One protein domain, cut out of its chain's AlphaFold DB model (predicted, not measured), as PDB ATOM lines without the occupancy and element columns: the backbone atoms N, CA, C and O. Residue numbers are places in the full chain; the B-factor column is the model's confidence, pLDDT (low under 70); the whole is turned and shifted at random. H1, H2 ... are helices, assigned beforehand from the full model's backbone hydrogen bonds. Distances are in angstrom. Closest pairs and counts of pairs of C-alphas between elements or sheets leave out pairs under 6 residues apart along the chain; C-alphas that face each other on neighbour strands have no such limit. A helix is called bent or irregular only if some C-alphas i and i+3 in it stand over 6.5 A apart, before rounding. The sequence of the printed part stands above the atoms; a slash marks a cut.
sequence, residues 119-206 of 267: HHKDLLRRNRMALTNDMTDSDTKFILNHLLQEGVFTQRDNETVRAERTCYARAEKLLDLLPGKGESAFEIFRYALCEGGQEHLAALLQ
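What this domain is: This is residues 119 to 206 of the 267 residues of the protein "uncharacterized protein LOC106166457" of Lingula unguis (UniProt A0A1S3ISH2). Six helices stand round in a closed ring, in the order H1, H4, H3, H2, H5, H6 and back to H1, each touching the next and running opposite ways to it. H2 and H4 also touch across the ring, with H3 at one end of the longest axis and H1, which has a kink, and H6 at the other. The printed part has 88 residues with six named helices, H1 to H6 along the chain, and no named strand; the class is all helix, the packing part aligned and part crossed. It is compact and rounded, with a radius of gyration of the C-alphas of 11.4 A and spans of 29 by 25 by 22 A.

How they stand to each other: Start at the longest helix, H1, residues 119 to 134, and look near residue 127 for its kink of 54 degrees. H1 touches H4, residues 167 to 180, at a shallow tilt of 10 degrees; the closest C-alphas are Thr 132 and Ala 171, 5.2 A. H4 is the hub, touching four helices. It forms a hairpin with H3, residues 155 to 162, at a tilt of 36 degrees, only just steep; C-alphas Val 161 and Arg 170 are closest, 5.2 A. H2, residues 137 to 149, touches H3 with residues 144 to 148 alone, a hairpin at 8 degrees, closest at C-alphas Leu 144 and Asn 158, 6.3 A. H2 touches H4 the same way, at a shallow tilt of 28 degrees, closest at C-alphas Asp 137 and Cys 167, 5.2 A. H5, residues 184 to 195, touches H2 at a steep tilt of 46 degrees, with C-alphas Ile 143 and Ala 192 closest, 5.4 A. H4 and H5 touch only at the corner, closest at C-alphas Leu 178 and Ala 185, 6.5 A. H6, residues 199 to 204, forms a hairpin with H5, whose residues 190 to 194 alone touch it; C-alphas Arg 190 and Ala 202 are closest, 5.1 A. H6 touches H1 at a steep tilt of 49 degrees, closest at C-alphas Leu 131 and Leu 201, 6.6 A. H1 and H3 are apart, for instance. In H2, H3, H5 and H6 every O i to N i+4 pair is within hydrogen-bond range; in H1 it is 10 of 12, in H4 8 of 10.

Where its parts are: Find C-alpha 119 at (28.897, -38.290, 54.510); from there H1 runs 22.1 A. It is irregular, with C-alphas 126 and 129 7.7 A apart; H4, 21.1 A long, is only just irregular, with C-alphas 176 and 179 6.7 A apart. H2 measures 18.3 A, H5 16.4 A, H3 10.4 A and H6 8.9 A, ending at C-alpha 204, (29.034, -51.217, 51.802).

The domain as a whole: The two C-alphas farthest apart are His 119 and Arg 165, 30.2 A. The printed part has no cut, and the five links between the helices are tight. The mean pLDDT of the printed part is 88.7, and no printed residue is under 70.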
ATOM      1  N   HIS A 119      29.424 -36.981  54.171       82.25
ATOM      2  CA  HIS A 119      28.897 -38.290  54.510       82.25
ATOM      3  C   HIS A 119      29.183 -39.363  53.440       82.25
ATOM      4  O   HIS A 119      29.777 -40.397  53.756       82.25
ATOM      5  N   HIS A 120      28.879 -39.100  52.164       87.25
ATOM      6  CA  HIS A 120      29.241 -39.997  51.056       87.25
ATOM      7  C   HIS A 120      30.764 -40.128  50.874       87.25
ATOM      8  O   HIS A 120      31.274 -41.233  50.676       87.25
ATOM      9  N   LYS A 121      31.518 -39.032  51.035       87.56
ATOM     10  CA  LYS A 121      32.992 -39.054  51.092       87.56
ATOM     11  C   LYS A 121      33.499 -39.957  52.214       87.56
ATOM     12  O   LYS A 121      34.431 -40.727  51.994       87.56
ATOM     13  N   ASP A 122      32.883 -39.905  53.391       86.50
ATOM     14  CA  ASP A 122      33.239 -40.752  54.527       86.50
ATOM     15  C   ASP A 122      32.828 -42.216  54.316       86.50
ATOM     16  O   ASP A 122      33.520 -43.100  54.819       86.50
ATOM     17  N   LEU A 123      31.762 -42.515  53.562       89.56
ATOM     18  CA  LEU A 123      31.451 -43.884  53.120       89.56
ATOM     19  C   LEU A 123      32.513 -44.415  52.147       89.56
ATOM     20  O   LEU A 123      33.031 -45.512  52.366       89.56
ATOM     21  N   LEU A 124      32.895 -43.640  51.124       91.62
ATOM     22  CA  LEU A 124      33.985 -44.018  50.214       91.62
ATOM     23  C   LEU A 124      35.308 -44.192  50.968       91.62
ATOM     24  O   LEU A 124      36.032 -45.150  50.720       91.62
ATOM     25  N   ARG A 125      35.619 -43.298  51.914       90.94
ATOM     26  CA  ARG A 125      36.854 -43.337  52.706       90.94
ATOM     27  C   ARG A 125      36.905 -44.538  53.650       90.94
ATOM     28  O   ARG A 125      37.944 -45.189  53.712       90.94
ATOM     29  N   ARG A 126      35.815 -44.835  54.368       89.62
ATOM     30  CA  ARG A 126      35.723 -45.991  55.282       89.62
ATOM     31  C   ARG A 126      35.839 -47.314  54.531       89.62
ATOM     32  O   ARG A 126      36.574 -48.192  54.967       89.62
ATOM     33  N   ASN A 127      35.176 -47.427  53.382       90.94
ATOM     34  CA  ASN A 127      35.159 -48.654  52.585       90.94
ATOM     35  C   ASN A 127      36.289 -48.740  51.546       90.94
ATOM     36  O   ASN A 127      36.369 -49.735  50.827       90.94
ATOM     37  N   ARG A 128      37.182 -47.738  51.466       91.75
ATOM     38  CA  ARG A 128      38.201 -47.619  50.407       91.75
ATOM     39  C   ARG A 128      39.020 -48.894  50.224       91.75
ATOM     40  O   ARG A 128      39.194 -49.320  49.095       91.75
ATOM     41  N   MET A 129      39.475 -49.514  51.317       89.75
ATOM     42  CA  MET A 129      40.274 -50.746  51.252       89.75
ATOM     43  C   MET A 129      39.496 -51.955  50.720       89.75
ATOM     44  O   MET A 129      40.085 -52.782  50.038       89.75
ATOM     45  N   ALA A 130      38.199 -52.078  51.020       88.94
ATOM     46  CA  ALA A 130      37.378 -53.149  50.454       88.94
ATOM     47  C   ALA A 130      37.175 -52.907  48.951       88.94
ATOM     48  O   ALA A 130      37.483 -53.764  48.130       88.94
ATOM     49  N   LEU A 131      36.787 -51.681  48.581       90.75
ATOM     50  CA  LEU A 131      36.593 -51.283  47.185       90.75
ATOM     51  C   LEU A 131      37.852 -51.494  46.325       90.75
ATOM     52  O   LEU A 131      37.739 -51.965  45.199       90.75
ATOM     53  N   THR A 132      39.051 -51.176  46.824       91.81
ATOM     54  CA  THR A 132      40.295 -51.287  46.034       91.81
ATOM     55  C   THR A 132      40.860 -52.701  45.942       91.81
ATOM     56  O   THR A 132      41.596 -52.987  44.995       91.81
ATOM     57  N   ASN A 133      40.531 -53.575  46.897       89.38
ATOM     58  CA  ASN A 133      40.960 -54.974  46.899       89.38
ATOM     59  C   ASN A 133      39.997 -55.882  46.123       89.38
ATOM     60  O   ASN A 133      40.457 -56.782  45.418       89.38
ATOM     61  N   ASP A 134      38.689 -55.637  46.236       89.00
ATOM     62  CA  ASP A 134      37.655 -56.558  45.755       89.00
ATOM     63  C   ASP A 134      37.151 -56.201  44.340       89.00
ATOM     64  O   ASP A 134      36.615 -57.061  43.640       89.00
ATOM     65  N   MET A 135      37.369 -54.965  43.860       89.38
ATOM     66  CA  MET A 135      37.118 -54.606  42.456       89.38
ATOM     67  C   MET A 135      38.137 -55.260  41.514       89.38
ATOM     68  O   MET A 135      39.344 -55.013  41.603       89.38
ATOM     69  N   THR A 136      37.653 -56.005  40.518       89.81
ATOM     70  CA  THR A 136      38.499 -56.526  39.436       89.81
ATOM     71  C   THR A 136      38.734 -55.485  38.337       89.81
ATOM     72  O   THR A 136      38.095 -54.430  38.259       89.81
ATOM     73  N   ASP A 137      39.656 -55.793  37.420       88.44
ATOM     74  CA  ASP A 137      39.959 -54.927  36.276       88.44
ATOM     75  C   ASP A 137      38.775 -54.842  35.300       88.44
ATOM     76  O   ASP A 137      38.583 -53.822  34.640       88.44
ATOM     77  N   SER A 138      37.948 -55.893  35.243       88.50
ATOM     78  CA  SER A 138      36.709 -55.899  34.462       88.50
ATOM     79  C   SER A 138      35.678 -54.949  35.068       88.50
ATOM     80  O   SER A 138      35.141 -54.105  34.350       88.50
ATOM     81  N   ASP A 139      35.468 -55.018  36.386       90.56
ATOM     82  CA  ASP A 139      34.532 -54.139  37.102       90.56
ATOM     83  C   ASP A 139      34.967 -52.682  36.977       90.56
ATOM     84  O   ASP A 139      34.182 -51.818  36.598       90.56
ATOM     85  N   THR A 140      36.257 -52.415  37.195       90.94
ATOM     86  CA  THR A 140      36.827 -51.069  37.080       90.94
ATOM     87  C   THR A 140      36.612 -50.490  35.679       90.94
ATOM     88  O   THR A 140      36.223 -49.332  35.545       90.94
ATOM     89  N   LYS A 141      36.801 -51.287  34.617       91.06
ATOM     90  CA  LYS A 141      36.531 -50.863  33.229       91.06
ATOM     91  C   LYS A 141      35.043 -50.646  32.955       91.06
ATOM     92  O   LYS A 141      34.705 -49.687  32.264       91.06
ATOM     93  N   PHE A 142      34.172 -51.511  33.475       92.62
ATOM     94  CA  PHE A 142      32.721 -51.368  33.355       92.62
ATOM     95  C   PHE A 142      32.244 -50.066  34.011       92.62
ATOM     96  O   PHE A 142      31.639 -49.228  33.345       92.62
ATOM     97  N   ILE A 143      32.628 -49.845  35.269       93.38
ATOM     98  CA  ILE A 143      32.312 -48.644  36.050       93.38
ATOM     99  C   ILE A 143      32.844 -47.382  35.361       93.38
ATOM    100  O   ILE A 143      32.122 -46.396  35.239       93.38
ATOM    101  N   LEU A 144      34.081 -47.409  34.854       92.38
ATOM    102  CA  LEU A 144      34.666 -46.292  34.109       92.38
ATOM    103  C   LEU A 144      33.902 -45.965  32.819       92.38
ATOM    104  O   LEU A 144      33.733 -44.786  32.508       92.38
ATOM    105  N   ASN A 145      33.452 -46.974  32.065       91.88
ATOM    106  CA  ASN A 145      32.609 -46.759  30.886       91.88
ATOM    107  C   ASN A 145      31.248 -46.169  31.284       91.88
ATOM    108  O   ASN A 145      30.794 -45.228  30.640       91.88
ATOM    109  N   HIS A 146      30.631 -46.676  32.354       89.62
ATOM    110  CA  HIS A 146      29.337 -46.195  32.832       89.62
ATOM    111  C   HIS A 146      29.416 -44.733  33.303       89.62
ATOM    112  O   HIS A 146      28.678 -43.886  32.818       89.62
ATOM    113  N   LEU A 147      30.402 -44.386  34.138       88.12
ATOM    114  CA  LEU A 147      30.638 -43.003  34.580       88.12
ATOM    115  C   LEU A 147      30.959 -42.038  33.424       88.12
ATOM    116  O   LEU A 147      30.713 -40.840  33.553       88.12
ATOM    117  N   LEU A 148      31.514 -42.529  32.309       87.06
ATOM    118  CA  LEU A 148      31.725 -41.735  31.091       87.06
ATOM    119  C   LEU A 148      30.420 -41.517  30.315       87.06
ATOM    120  O   LEU A 148      30.180 -40.410  29.843       87.06
ATOM    121  N   GLN A 149      29.589 -42.557  30.190       84.19
ATOM    122  CA  GLN A 149      28.282 -42.495  29.523       84.19
ATOM    123  C   GLN A 149      27.328 -41.542  30.250       84.19
ATOM    124  O   GLN A 149      26.745 -40.671  29.616       84.19
ATOM    125  N   GLU A 150      27.282 -41.620  31.579       79.19
ATOM    126  CA  GLU A 150      26.484 -40.737  32.440       79.19
ATOM    127  C   GLU A 150      27.093 -39.323  32.595       79.19
ATOM    128  O   GLU A 150      26.618 -38.498  33.379       79.19
ATOM    129  N   GLY A 151      28.190 -39.021  31.887       75.50
ATOM    130  CA  GLY A 151      28.830 -37.704  31.893       75.50
ATOM    131  C   GLY A 151      29.354 -37.258  33.264       75.50
ATOM    132  O   GLY A 151      29.409 -36.055  33.530       75.50
ATOM    133  N   VAL A 152      29.694 -38.202  34.147       84.88
ATOM    134  CA  VAL A 152      30.309 -37.958  35.468       84.88
ATOM    135  C   VAL A 152      31.828 -37.851  35.330       84.88
ATOM    136  O   VAL A 152      32.471 -36.988  35.925       84.88
ATOM    137  N   PHE A 153      32.418 -38.732  34.523       85.81
ATOM    138  CA  PHE A 153      33.832 -38.712  34.161       85.81
ATOM    139  C   PHE A 153      33.976 -38.175  32.741       85.81
ATOM    140  O   PHE A 153      33.260 -38.583  31.832       85.81
ATOM    141  N   THR A 154      34.953 -37.302  32.519       84.75
ATOM    142  CA  THR A 154      35.364 -36.931  31.162       84.75
ATOM    143  C   THR A 154      36.223 -38.035  30.543       84.75
ATOM    144  O   THR A 154      36.801 -38.868  31.249       84.75
ATOM    145  N   GLN A 155      36.404 -37.992  29.220       83.69
ATOM    146  CA  GLN A 155      37.360 -38.856  28.519       83.69
ATOM    147  C   GLN A 155      38.770 -38.780  29.144       83.69
ATOM    148  O   GLN A 155      39.413 -39.809  29.342       83.69
ATOM    149  N   ARG A 156      39.209 -37.578  29.556       85.25
ATOM    150  CA  ARG A 156      40.501 -37.355  30.229       85.25
ATOM    151  C   ARG A 156      40.578 -38.043  31.592       85.25
ATOM    152  O   ARG A 156      41.620 -38.603  31.922       85.25
ATOM    153  N   ASP A 157      39.508 -38.004  32.386       89.62
ATOM    154  CA  ASP A 157      39.465 -38.714  33.673       89.62
ATOM    155  C   ASP A 157      39.571 -40.228  33.447       89.62
ATOM    156  O   ASP A 157      40.343 -40.915  34.113       89.62
ATOM    157  N   ASN A 158      38.852 -40.732  32.440       90.88
ATOM    158  CA  ASN A 158      38.880 -42.135  32.043       90.88
ATOM    159  C   ASN A 158      40.279 -42.593  31.611       90.88
ATOM    160  O   ASN A 158      40.762 -43.628  32.067       90.88
ATOM    161  N   GLU A 159      40.951 -41.814  30.764       91.00
ATOM    162  CA  GLU A 159      42.332 -42.060  30.336       91.00
ATOM    163  C   GLU A 159      43.317 -41.989  31.506       91.00
ATOM    164  O   GLU A 159      44.189 -42.848  31.618       91.00
ATOM    165  N   THR A 160      43.132 -41.026  32.416       92.62
ATOM    166  CA  THR A 160      43.961 -40.863  33.621       92.62
ATOM    167  C   THR A 160      43.886 -42.095  34.519       92.62
ATOM    168  O   THR A 160      44.922 -42.564  34.983       92.62
ATOM    169  N   VAL A 161      42.691 -42.658  34.734       93.56
ATOM    170  CA  VAL A 161      42.553 -43.909  35.494       93.56
ATOM    171  C   VAL A 161      43.120 -45.090  34.703       93.56
ATOM    172  O   VAL A 161      43.898 -45.866  35.247       93.56
ATOM    173  N   ARG A 162      42.792 -45.235  33.410       92.00
ATOM    174  CA  ARG A 162      43.258 -46.367  32.577       92.00
ATOM    175  C   ARG A 162      44.781 -46.437  32.433       92.00
ATOM    176  O   ARG A 162      45.300 -47.538  32.253       92.00
ATOM    177  N   ALA A 163      45.476 -45.303  32.517       93.19
ATOM    178  CA  ALA A 163      46.935 -45.225  32.472       93.19
ATOM    179  C   ALA A 163      47.625 -45.907  33.670       93.19
ATOM    180  O   ALA A 163      48.793 -46.291  33.562       93.19
ATOM    181  N   GLU A 164      46.922 -46.096  34.793       95.75
ATOM    182  CA  GLU A 164      47.472 -46.784  35.958       95.75
ATOM    183  C   GLU A 164      47.774 -48.257  35.653       95.75
ATOM    184  O   GLU A 164      47.042 -48.945  34.932       95.75
ATOM    185  N   ARG A 165      48.892 -48.762  36.187       89.12
ATOM    186  CA  ARG A 165      49.457 -50.061  35.773       89.12
ATOM    187  C   ARG A 165      48.722 -51.268  36.351       89.12
ATOM    188  O   ARG A 165      48.573 -52.272  35.656       89.12
ATOM    189  N   THR A 166      48.285 -51.185  37.605       92.06
ATOM    190  CA  THR A 166      47.648 -52.288  38.339       92.06
ATOM    191  C   THR A 166      46.157 -52.026  38.525       92.06
ATOM    192  O   THR A 166      45.731 -50.876  38.570       92.06
ATOM    193  N   CYS A 167      45.360 -53.091  38.669       89.62
ATOM    194  CA  CYS A 167      43.930 -52.970  38.976       89.62
ATOM    195  C   CYS A 167      43.693 -52.137  40.246       89.62
ATOM    196  O   CYS A 167      42.940 -51.171  40.217       89.62
ATOM    197  N   TYR A 168      44.440 -52.442  41.310       92.00
ATOM    198  CA  TYR A 168      44.425 -51.698  42.569       92.00
ATOM    199  C   TYR A 168      44.666 -50.190  42.368       92.00
ATOM    200  O   TYR A 168      43.900 -49.372  42.868       92.00
ATOM    201  N   ALA A 169      45.678 -49.801  41.580       92.06
ATOM    202  CA  ALA A 169      45.963 -48.389  41.313       92.06
ATOM    203  C   ALA A 169      44.861 -47.715  40.474       92.06
ATOM    204  O   ALA A 169      44.538 -46.556  40.721       92.06
ATOM    205  N   ARG A 170      44.226 -48.437  39.536       94.25
ATOM    206  CA  ARG A 170      43.037 -47.941  38.814       94.25
ATOM    207  C   ARG A 170      41.869 -47.706  39.773       94.25
ATOM    208  O   ARG A 170      41.238 -46.656  39.705       94.25
ATOM    209  N   ALA A 171      41.603 -48.648  40.677       93.00
ATOM    210  CA  ALA A 171      40.547 -48.525  41.677       93.00
ATOM    211  C   ALA A 171      40.815 -47.365  42.657       93.00
ATOM    212  O   ALA A 171      39.922 -46.555  42.892       93.00
ATOM    213  N   GLU A 172      42.047 -47.196  43.154       93.62
ATOM    214  CA  GLU A 172      42.408 -46.014  43.956       93.62
ATOM    215  C   GLU A 172      42.214 -44.715  43.174       93.62
ATOM    216  O   GLU A 172      41.573 -43.790  43.673       93.62
ATOM    217  N   LYS A 173      42.700 -44.650  41.929       93.75
ATOM    218  CA  LYS A 173      42.619 -43.434  41.115       93.75
ATOM    219  C   LYS A 173      41.181 -43.052  40.771       93.75
ATOM    220  O   LYS A 173      40.855 -41.866  40.747       93.75
ATOM    221  N   LEU A 174      40.318 -44.040  40.545       93.94
ATOM    222  CA  LEU A 174      38.874 -43.853  40.418       93.94
ATOM    223  C   LEU A 174      38.306 -43.192  41.685       93.94
ATOM    224  O   LEU A 174      37.655 -42.152  41.590       93.94
ATOM    225  N   LEU A 175      38.591 -43.763  42.859       93.19
ATOM    226  CA  LEU A 175      38.085 -43.296  44.155       93.19
ATOM    227  C   LEU A 175      38.697 -41.964  44.621       93.19
ATOM    228  O   LEU A 175      38.093 -41.288  45.451       93.19
ATOM    229  N   ASP A 176      39.855 -41.563  44.094       91.81
ATOM    230  CA  ASP A 176      40.434 -40.226  44.296       91.81
ATOM    231  C   ASP A 176      39.720 -39.146  43.481       91.81
ATOM    232  O   ASP A 176      39.535 -38.025  43.955       91.81
ATOM    233  N   LEU A 177      39.334 -39.468  42.244       89.81
ATOM    234  CA  LEU A 177      38.673 -38.520  41.347       89.81
ATOM    235  C   LEU A 177      37.181 -38.376  41.665       89.81
ATOM    236  O   LEU A 177      36.648 -37.270  41.580       89.81
ATOM    237  N   LEU A 178      36.518 -39.472  42.048       90.38
ATOM    238  CA  LEU A 178      35.067 -39.552  42.228       90.38
ATOM    239  C   LEU A 178      34.475 -38.490  43.191       90.38
ATOM    240  O   LEU A 178      33.493 -37.858  42.801       90.38
ATOM    241  N   PRO A 179      35.055 -38.190  44.376       86.75
ATOM    242  CA  PRO A 179      34.555 -37.146  45.286       86.75
ATOM    243  C   PRO A 179      34.448 -35.737  44.689       86.75
ATOM    244  O   PRO A 179      33.709 -34.901  45.216       86.75
ATOM    245  N   GLY A 180      35.212 -35.459  43.627       83.56
ATOM    246  CA  GLY A 180      35.240 -34.178  42.923       83.56
ATOM    247  C   GLY A 180      34.308 -34.095  41.709       83.56
ATOM    248  O   GLY A 180      34.436 -33.142  40.946       83.56
ATOM    249  N   LYS A 181      33.426 -35.082  41.486       82.69
ATOM    250  CA  LYS A 181      32.550 -35.166  40.296       82.69
ATOM    251  C   LYS A 181      31.064 -34.898  40.560       82.69
ATOM    252  O   LYS A 181      30.246 -35.195  39.698       82.69
ATOM    253  N   GLY A 182      30.714 -34.344  41.719       80.00
ATOM    254  CA  GLY A 182      29.324 -34.119  42.126       80.00
ATOM    255  C   GLY A 182      28.814 -35.133  43.146       80.00
ATOM    256  O   GLY A 182      29.459 -36.139  43.437       80.00
ATOM    257  N   GLU A 183      27.639 -34.851  43.700       82.06
ATOM    258  CA  GLU A 183      26.916 -35.773  44.583       82.06
ATOM    259  C   GLU A 183      26.230 -36.892  43.779       82.06
ATOM    260  O   GLU A 183      26.249 -38.059  44.175       82.06
ATOM    261  N   SER A 184      25.751 -36.565  42.573       81.88
ATOM    262  CA  SER A 184      25.279 -37.519  41.558       81.88
ATOM    263  C   SER A 184      26.305 -38.627  41.268       81.88
ATOM    264  O   SER A 184      25.934 -39.789  41.090       81.88
ATOM    265  N   ALA A 185      27.602 -38.306  41.313       86.81
ATOM    266  CA  ALA A 185      28.693 -39.251  41.095       86.81
ATOM    267  C   ALA A 185      28.717 -40.421  42.092       86.81
ATOM    268  O   ALA A 185      29.058 -41.537  41.698       86.81
ATOM    269  N   PHE A 186      28.359 -40.195  43.363       89.44
ATOM    270  CA  PHE A 186      28.320 -41.259  44.374       89.44
ATOM    271  C   PHE A 186      27.268 -42.309  44.018       89.44
ATOM    272  O   PHE A 186      27.544 -43.508  43.987       89.44
ATOM    273  N   GLU A 187      26.065 -41.835  43.708       85.31
ATOM    274  CA  GLU A 187      24.919 -42.677  43.390       85.31
ATOM    275  C   GLU A 187      25.098 -43.410  42.056       85.31
ATOM    276  O   GLU A 187      24.834 -44.612  41.984       85.31
ATOM    277  N   ILE A 188      25.646 -42.747  41.031       88.06
ATOM    278  CA  ILE A 188      25.964 -43.379  39.739       88.06
ATOM    279  C   ILE A 188      27.076 -44.429  39.898       88.06
ATOM    280  O   ILE A 188      26.978 -45.518  39.334       88.06
ATOM    281  N   PHE A 189      28.106 -44.175  40.714       92.25
ATOM    282  CA  PHE A 189      29.127 -45.181  41.035       92.25
ATOM    283  C   PHE A 189      28.535 -46.390  41.777       92.25
ATOM    284  O   PHE A 189      28.823 -47.535  41.425       92.25
ATOM    285  N   ARG A 190      27.666 -46.156  42.767       91.00
ATOM    286  CA  ARG A 190      26.989 -47.225  43.514       91.00
ATOM    287  C   ARG A 190      26.039 -48.039  42.627       91.00
ATOM    288  O   ARG A 190      25.950 -49.255  42.792       91.00
ATOM    289  N   TYR A 191      25.371 -47.393  41.673       87.12
ATOM    290  CA  TYR A 191      24.567 -48.057  40.648       87.12
ATOM    291  C   TYR A 191      25.438 -48.900  39.702       87.12
ATOM    292  O   TYR A 191      25.139 -50.074  39.494       87.12
ATOM    293  N   ALA A 192      26.567 -48.366  39.227       89.50
ATOM    294  CA  ALA A 192      27.518 -49.095  38.385       89.50
ATOM    295  C   ALA A 192      28.098 -50.345  39.074       89.50
ATOM    296  O   ALA A 192      28.281 -51.373  38.423       89.50
ATOM    297  N   LEU A 193      28.349 -50.288  40.388       90.81
ATOM    298  CA  LEU A 193      28.718 -51.467  41.180       90.81
ATOM    299  C   LEU A 193      27.591 -52.514  41.185       90.81
ATOM    300  O   LEU A 193      27.860 -53.692  40.978       90.81
ATOM    301  N   CYS A 194      26.337 -52.096  41.373       87.56
ATOM    302  CA  CYS A 194      25.181 -52.997  41.365       87.56
ATOM    303  C   CYS A 194      24.983 -53.679  39.998       87.56
ATOM    304  O   CYS A 194      24.896 -54.904  39.935       87.56
ATOM    305  N   GLU A 195      24.973 -52.909  38.905       85.25
ATOM    306  CA  GLU A 195      24.819 -53.431  37.535       85.25
ATOM    307  C   GLU A 195      26.010 -54.295  37.095       85.25
ATOM    308  O   GLU A 195      25.840 -55.266  36.359       85.25
ATOM    309  N   GLY A 196      27.216 -53.992  37.588       84.38
ATOM    310  CA  GLY A 196      28.415 -54.808  37.389       84.38
ATOM    311  C   GLY A 196      28.415 -56.135  38.162       84.38
ATOM    312  O   GLY A 196      29.398 -56.866  38.097       84.38
ATOM    313  N   GLY A 197      27.353 -56.453  38.912       84.56
ATOM    314  CA  GLY A 197      27.260 -57.654  39.752       84.56
ATOM    315  C   GLY A 197      27.972 -57.538  41.106       84.56
ATOM    316  O   GLY A 197      27.936 -58.472  41.906       84.56
ATOM    317  N   GLN A 198      28.559 -56.381  41.413       88.81
ATOM    318  CA  GLN A 198      29.246 -56.079  42.671       88.81
ATOM    319  C   GLN A 198      28.265 -55.538  43.727       88.81
ATOM    320  O   GLN A 198      28.532 -54.554  44.422       88.81
ATOM    321  N   GLU A 199      27.113 -56.207  43.871       87.38
ATOM    322  CA  GLU A 199      26.039 -55.836  44.809       87.38
ATOM    323  C   GLU A 199      26.549 -55.717  46.258       87.38
ATOM    324  O   GLU A 199      26.093 -54.855  47.009       87.38
ATOM    325  N   HIS A 200      27.538 -56.533  46.642       85.94
ATOM    326  CA  HIS A 200      28.154 -56.494  47.971       85.94
ATOM    327  C   HIS A 200      28.946 -55.197  48.218       85.94
ATOM    328  O   HIS A 200      28.809 -54.595  49.281       85.94
ATOM    329  N   LEU A 201      29.690 -54.695  47.226       90.56
ATOM    330  CA  LEU A 201      30.377 -53.400  47.310       90.56
ATOM    331  C   LEU A 201      29.385 -52.230  47.278       90.56
ATOM    332  O   LEU A 201      29.544 -51.259  48.017       90.56
ATOM    333  N   ALA A 202      28.309 -52.345  46.496       88.38
ATOM    334  CA  ALA A 202      27.209 -51.381  46.522       88.38
ATOM    335  C   ALA A 202      26.451 -51.373  47.871       88.38
ATOM    336  O   ALA A 202      25.844 -50.359  48.230       88.38
ATOM    337  N   ALA A 203      26.477 -52.479  48.628       87.00
ATOM    338  CA  ALA A 203      25.913 -52.590  49.977       87.00
ATOM    339  C   ALA A 203      26.785 -51.929  51.055       87.00
ATOM    340  O   ALA A 203      26.235 -51.285  51.943       87.00
ATOM    341  N   LEU A 204      28.116 -51.979  50.933       87.69
ATOM    342  CA  LEU A 204      29.034 -51.217  51.802       87.69
ATOM    343  C   LEU A 204      28.820 -49.691  51.713       87.69
ATOM    344  O   LEU A 204      29.162 -48.948  52.633       87.69
ATOM    345  N   LEU A 205      28.253 -49.222  50.597       87.38
ATOM    346  CA  LEU A 205      27.957 -47.816  50.297       87.38
ATOM    347  C   LEU A 205      26.475 -47.448  50.505       87.38
ATOM    348  O   LEU A 205      25.978 -46.476  49.927       87.38
ATOM    349  N   GLN A 206      25.755 -48.232  51.309       82.25
ATOM    350  CA  GLN A 206      24.416 -47.901  51.797       82.25
ATOM    351  C   GLN A 206      24.445 -47.438  53.242       82.25
ATOM    352  O   GLN A 206      25.164 -47.977  54.080       82.25
TER     353      GLN A 206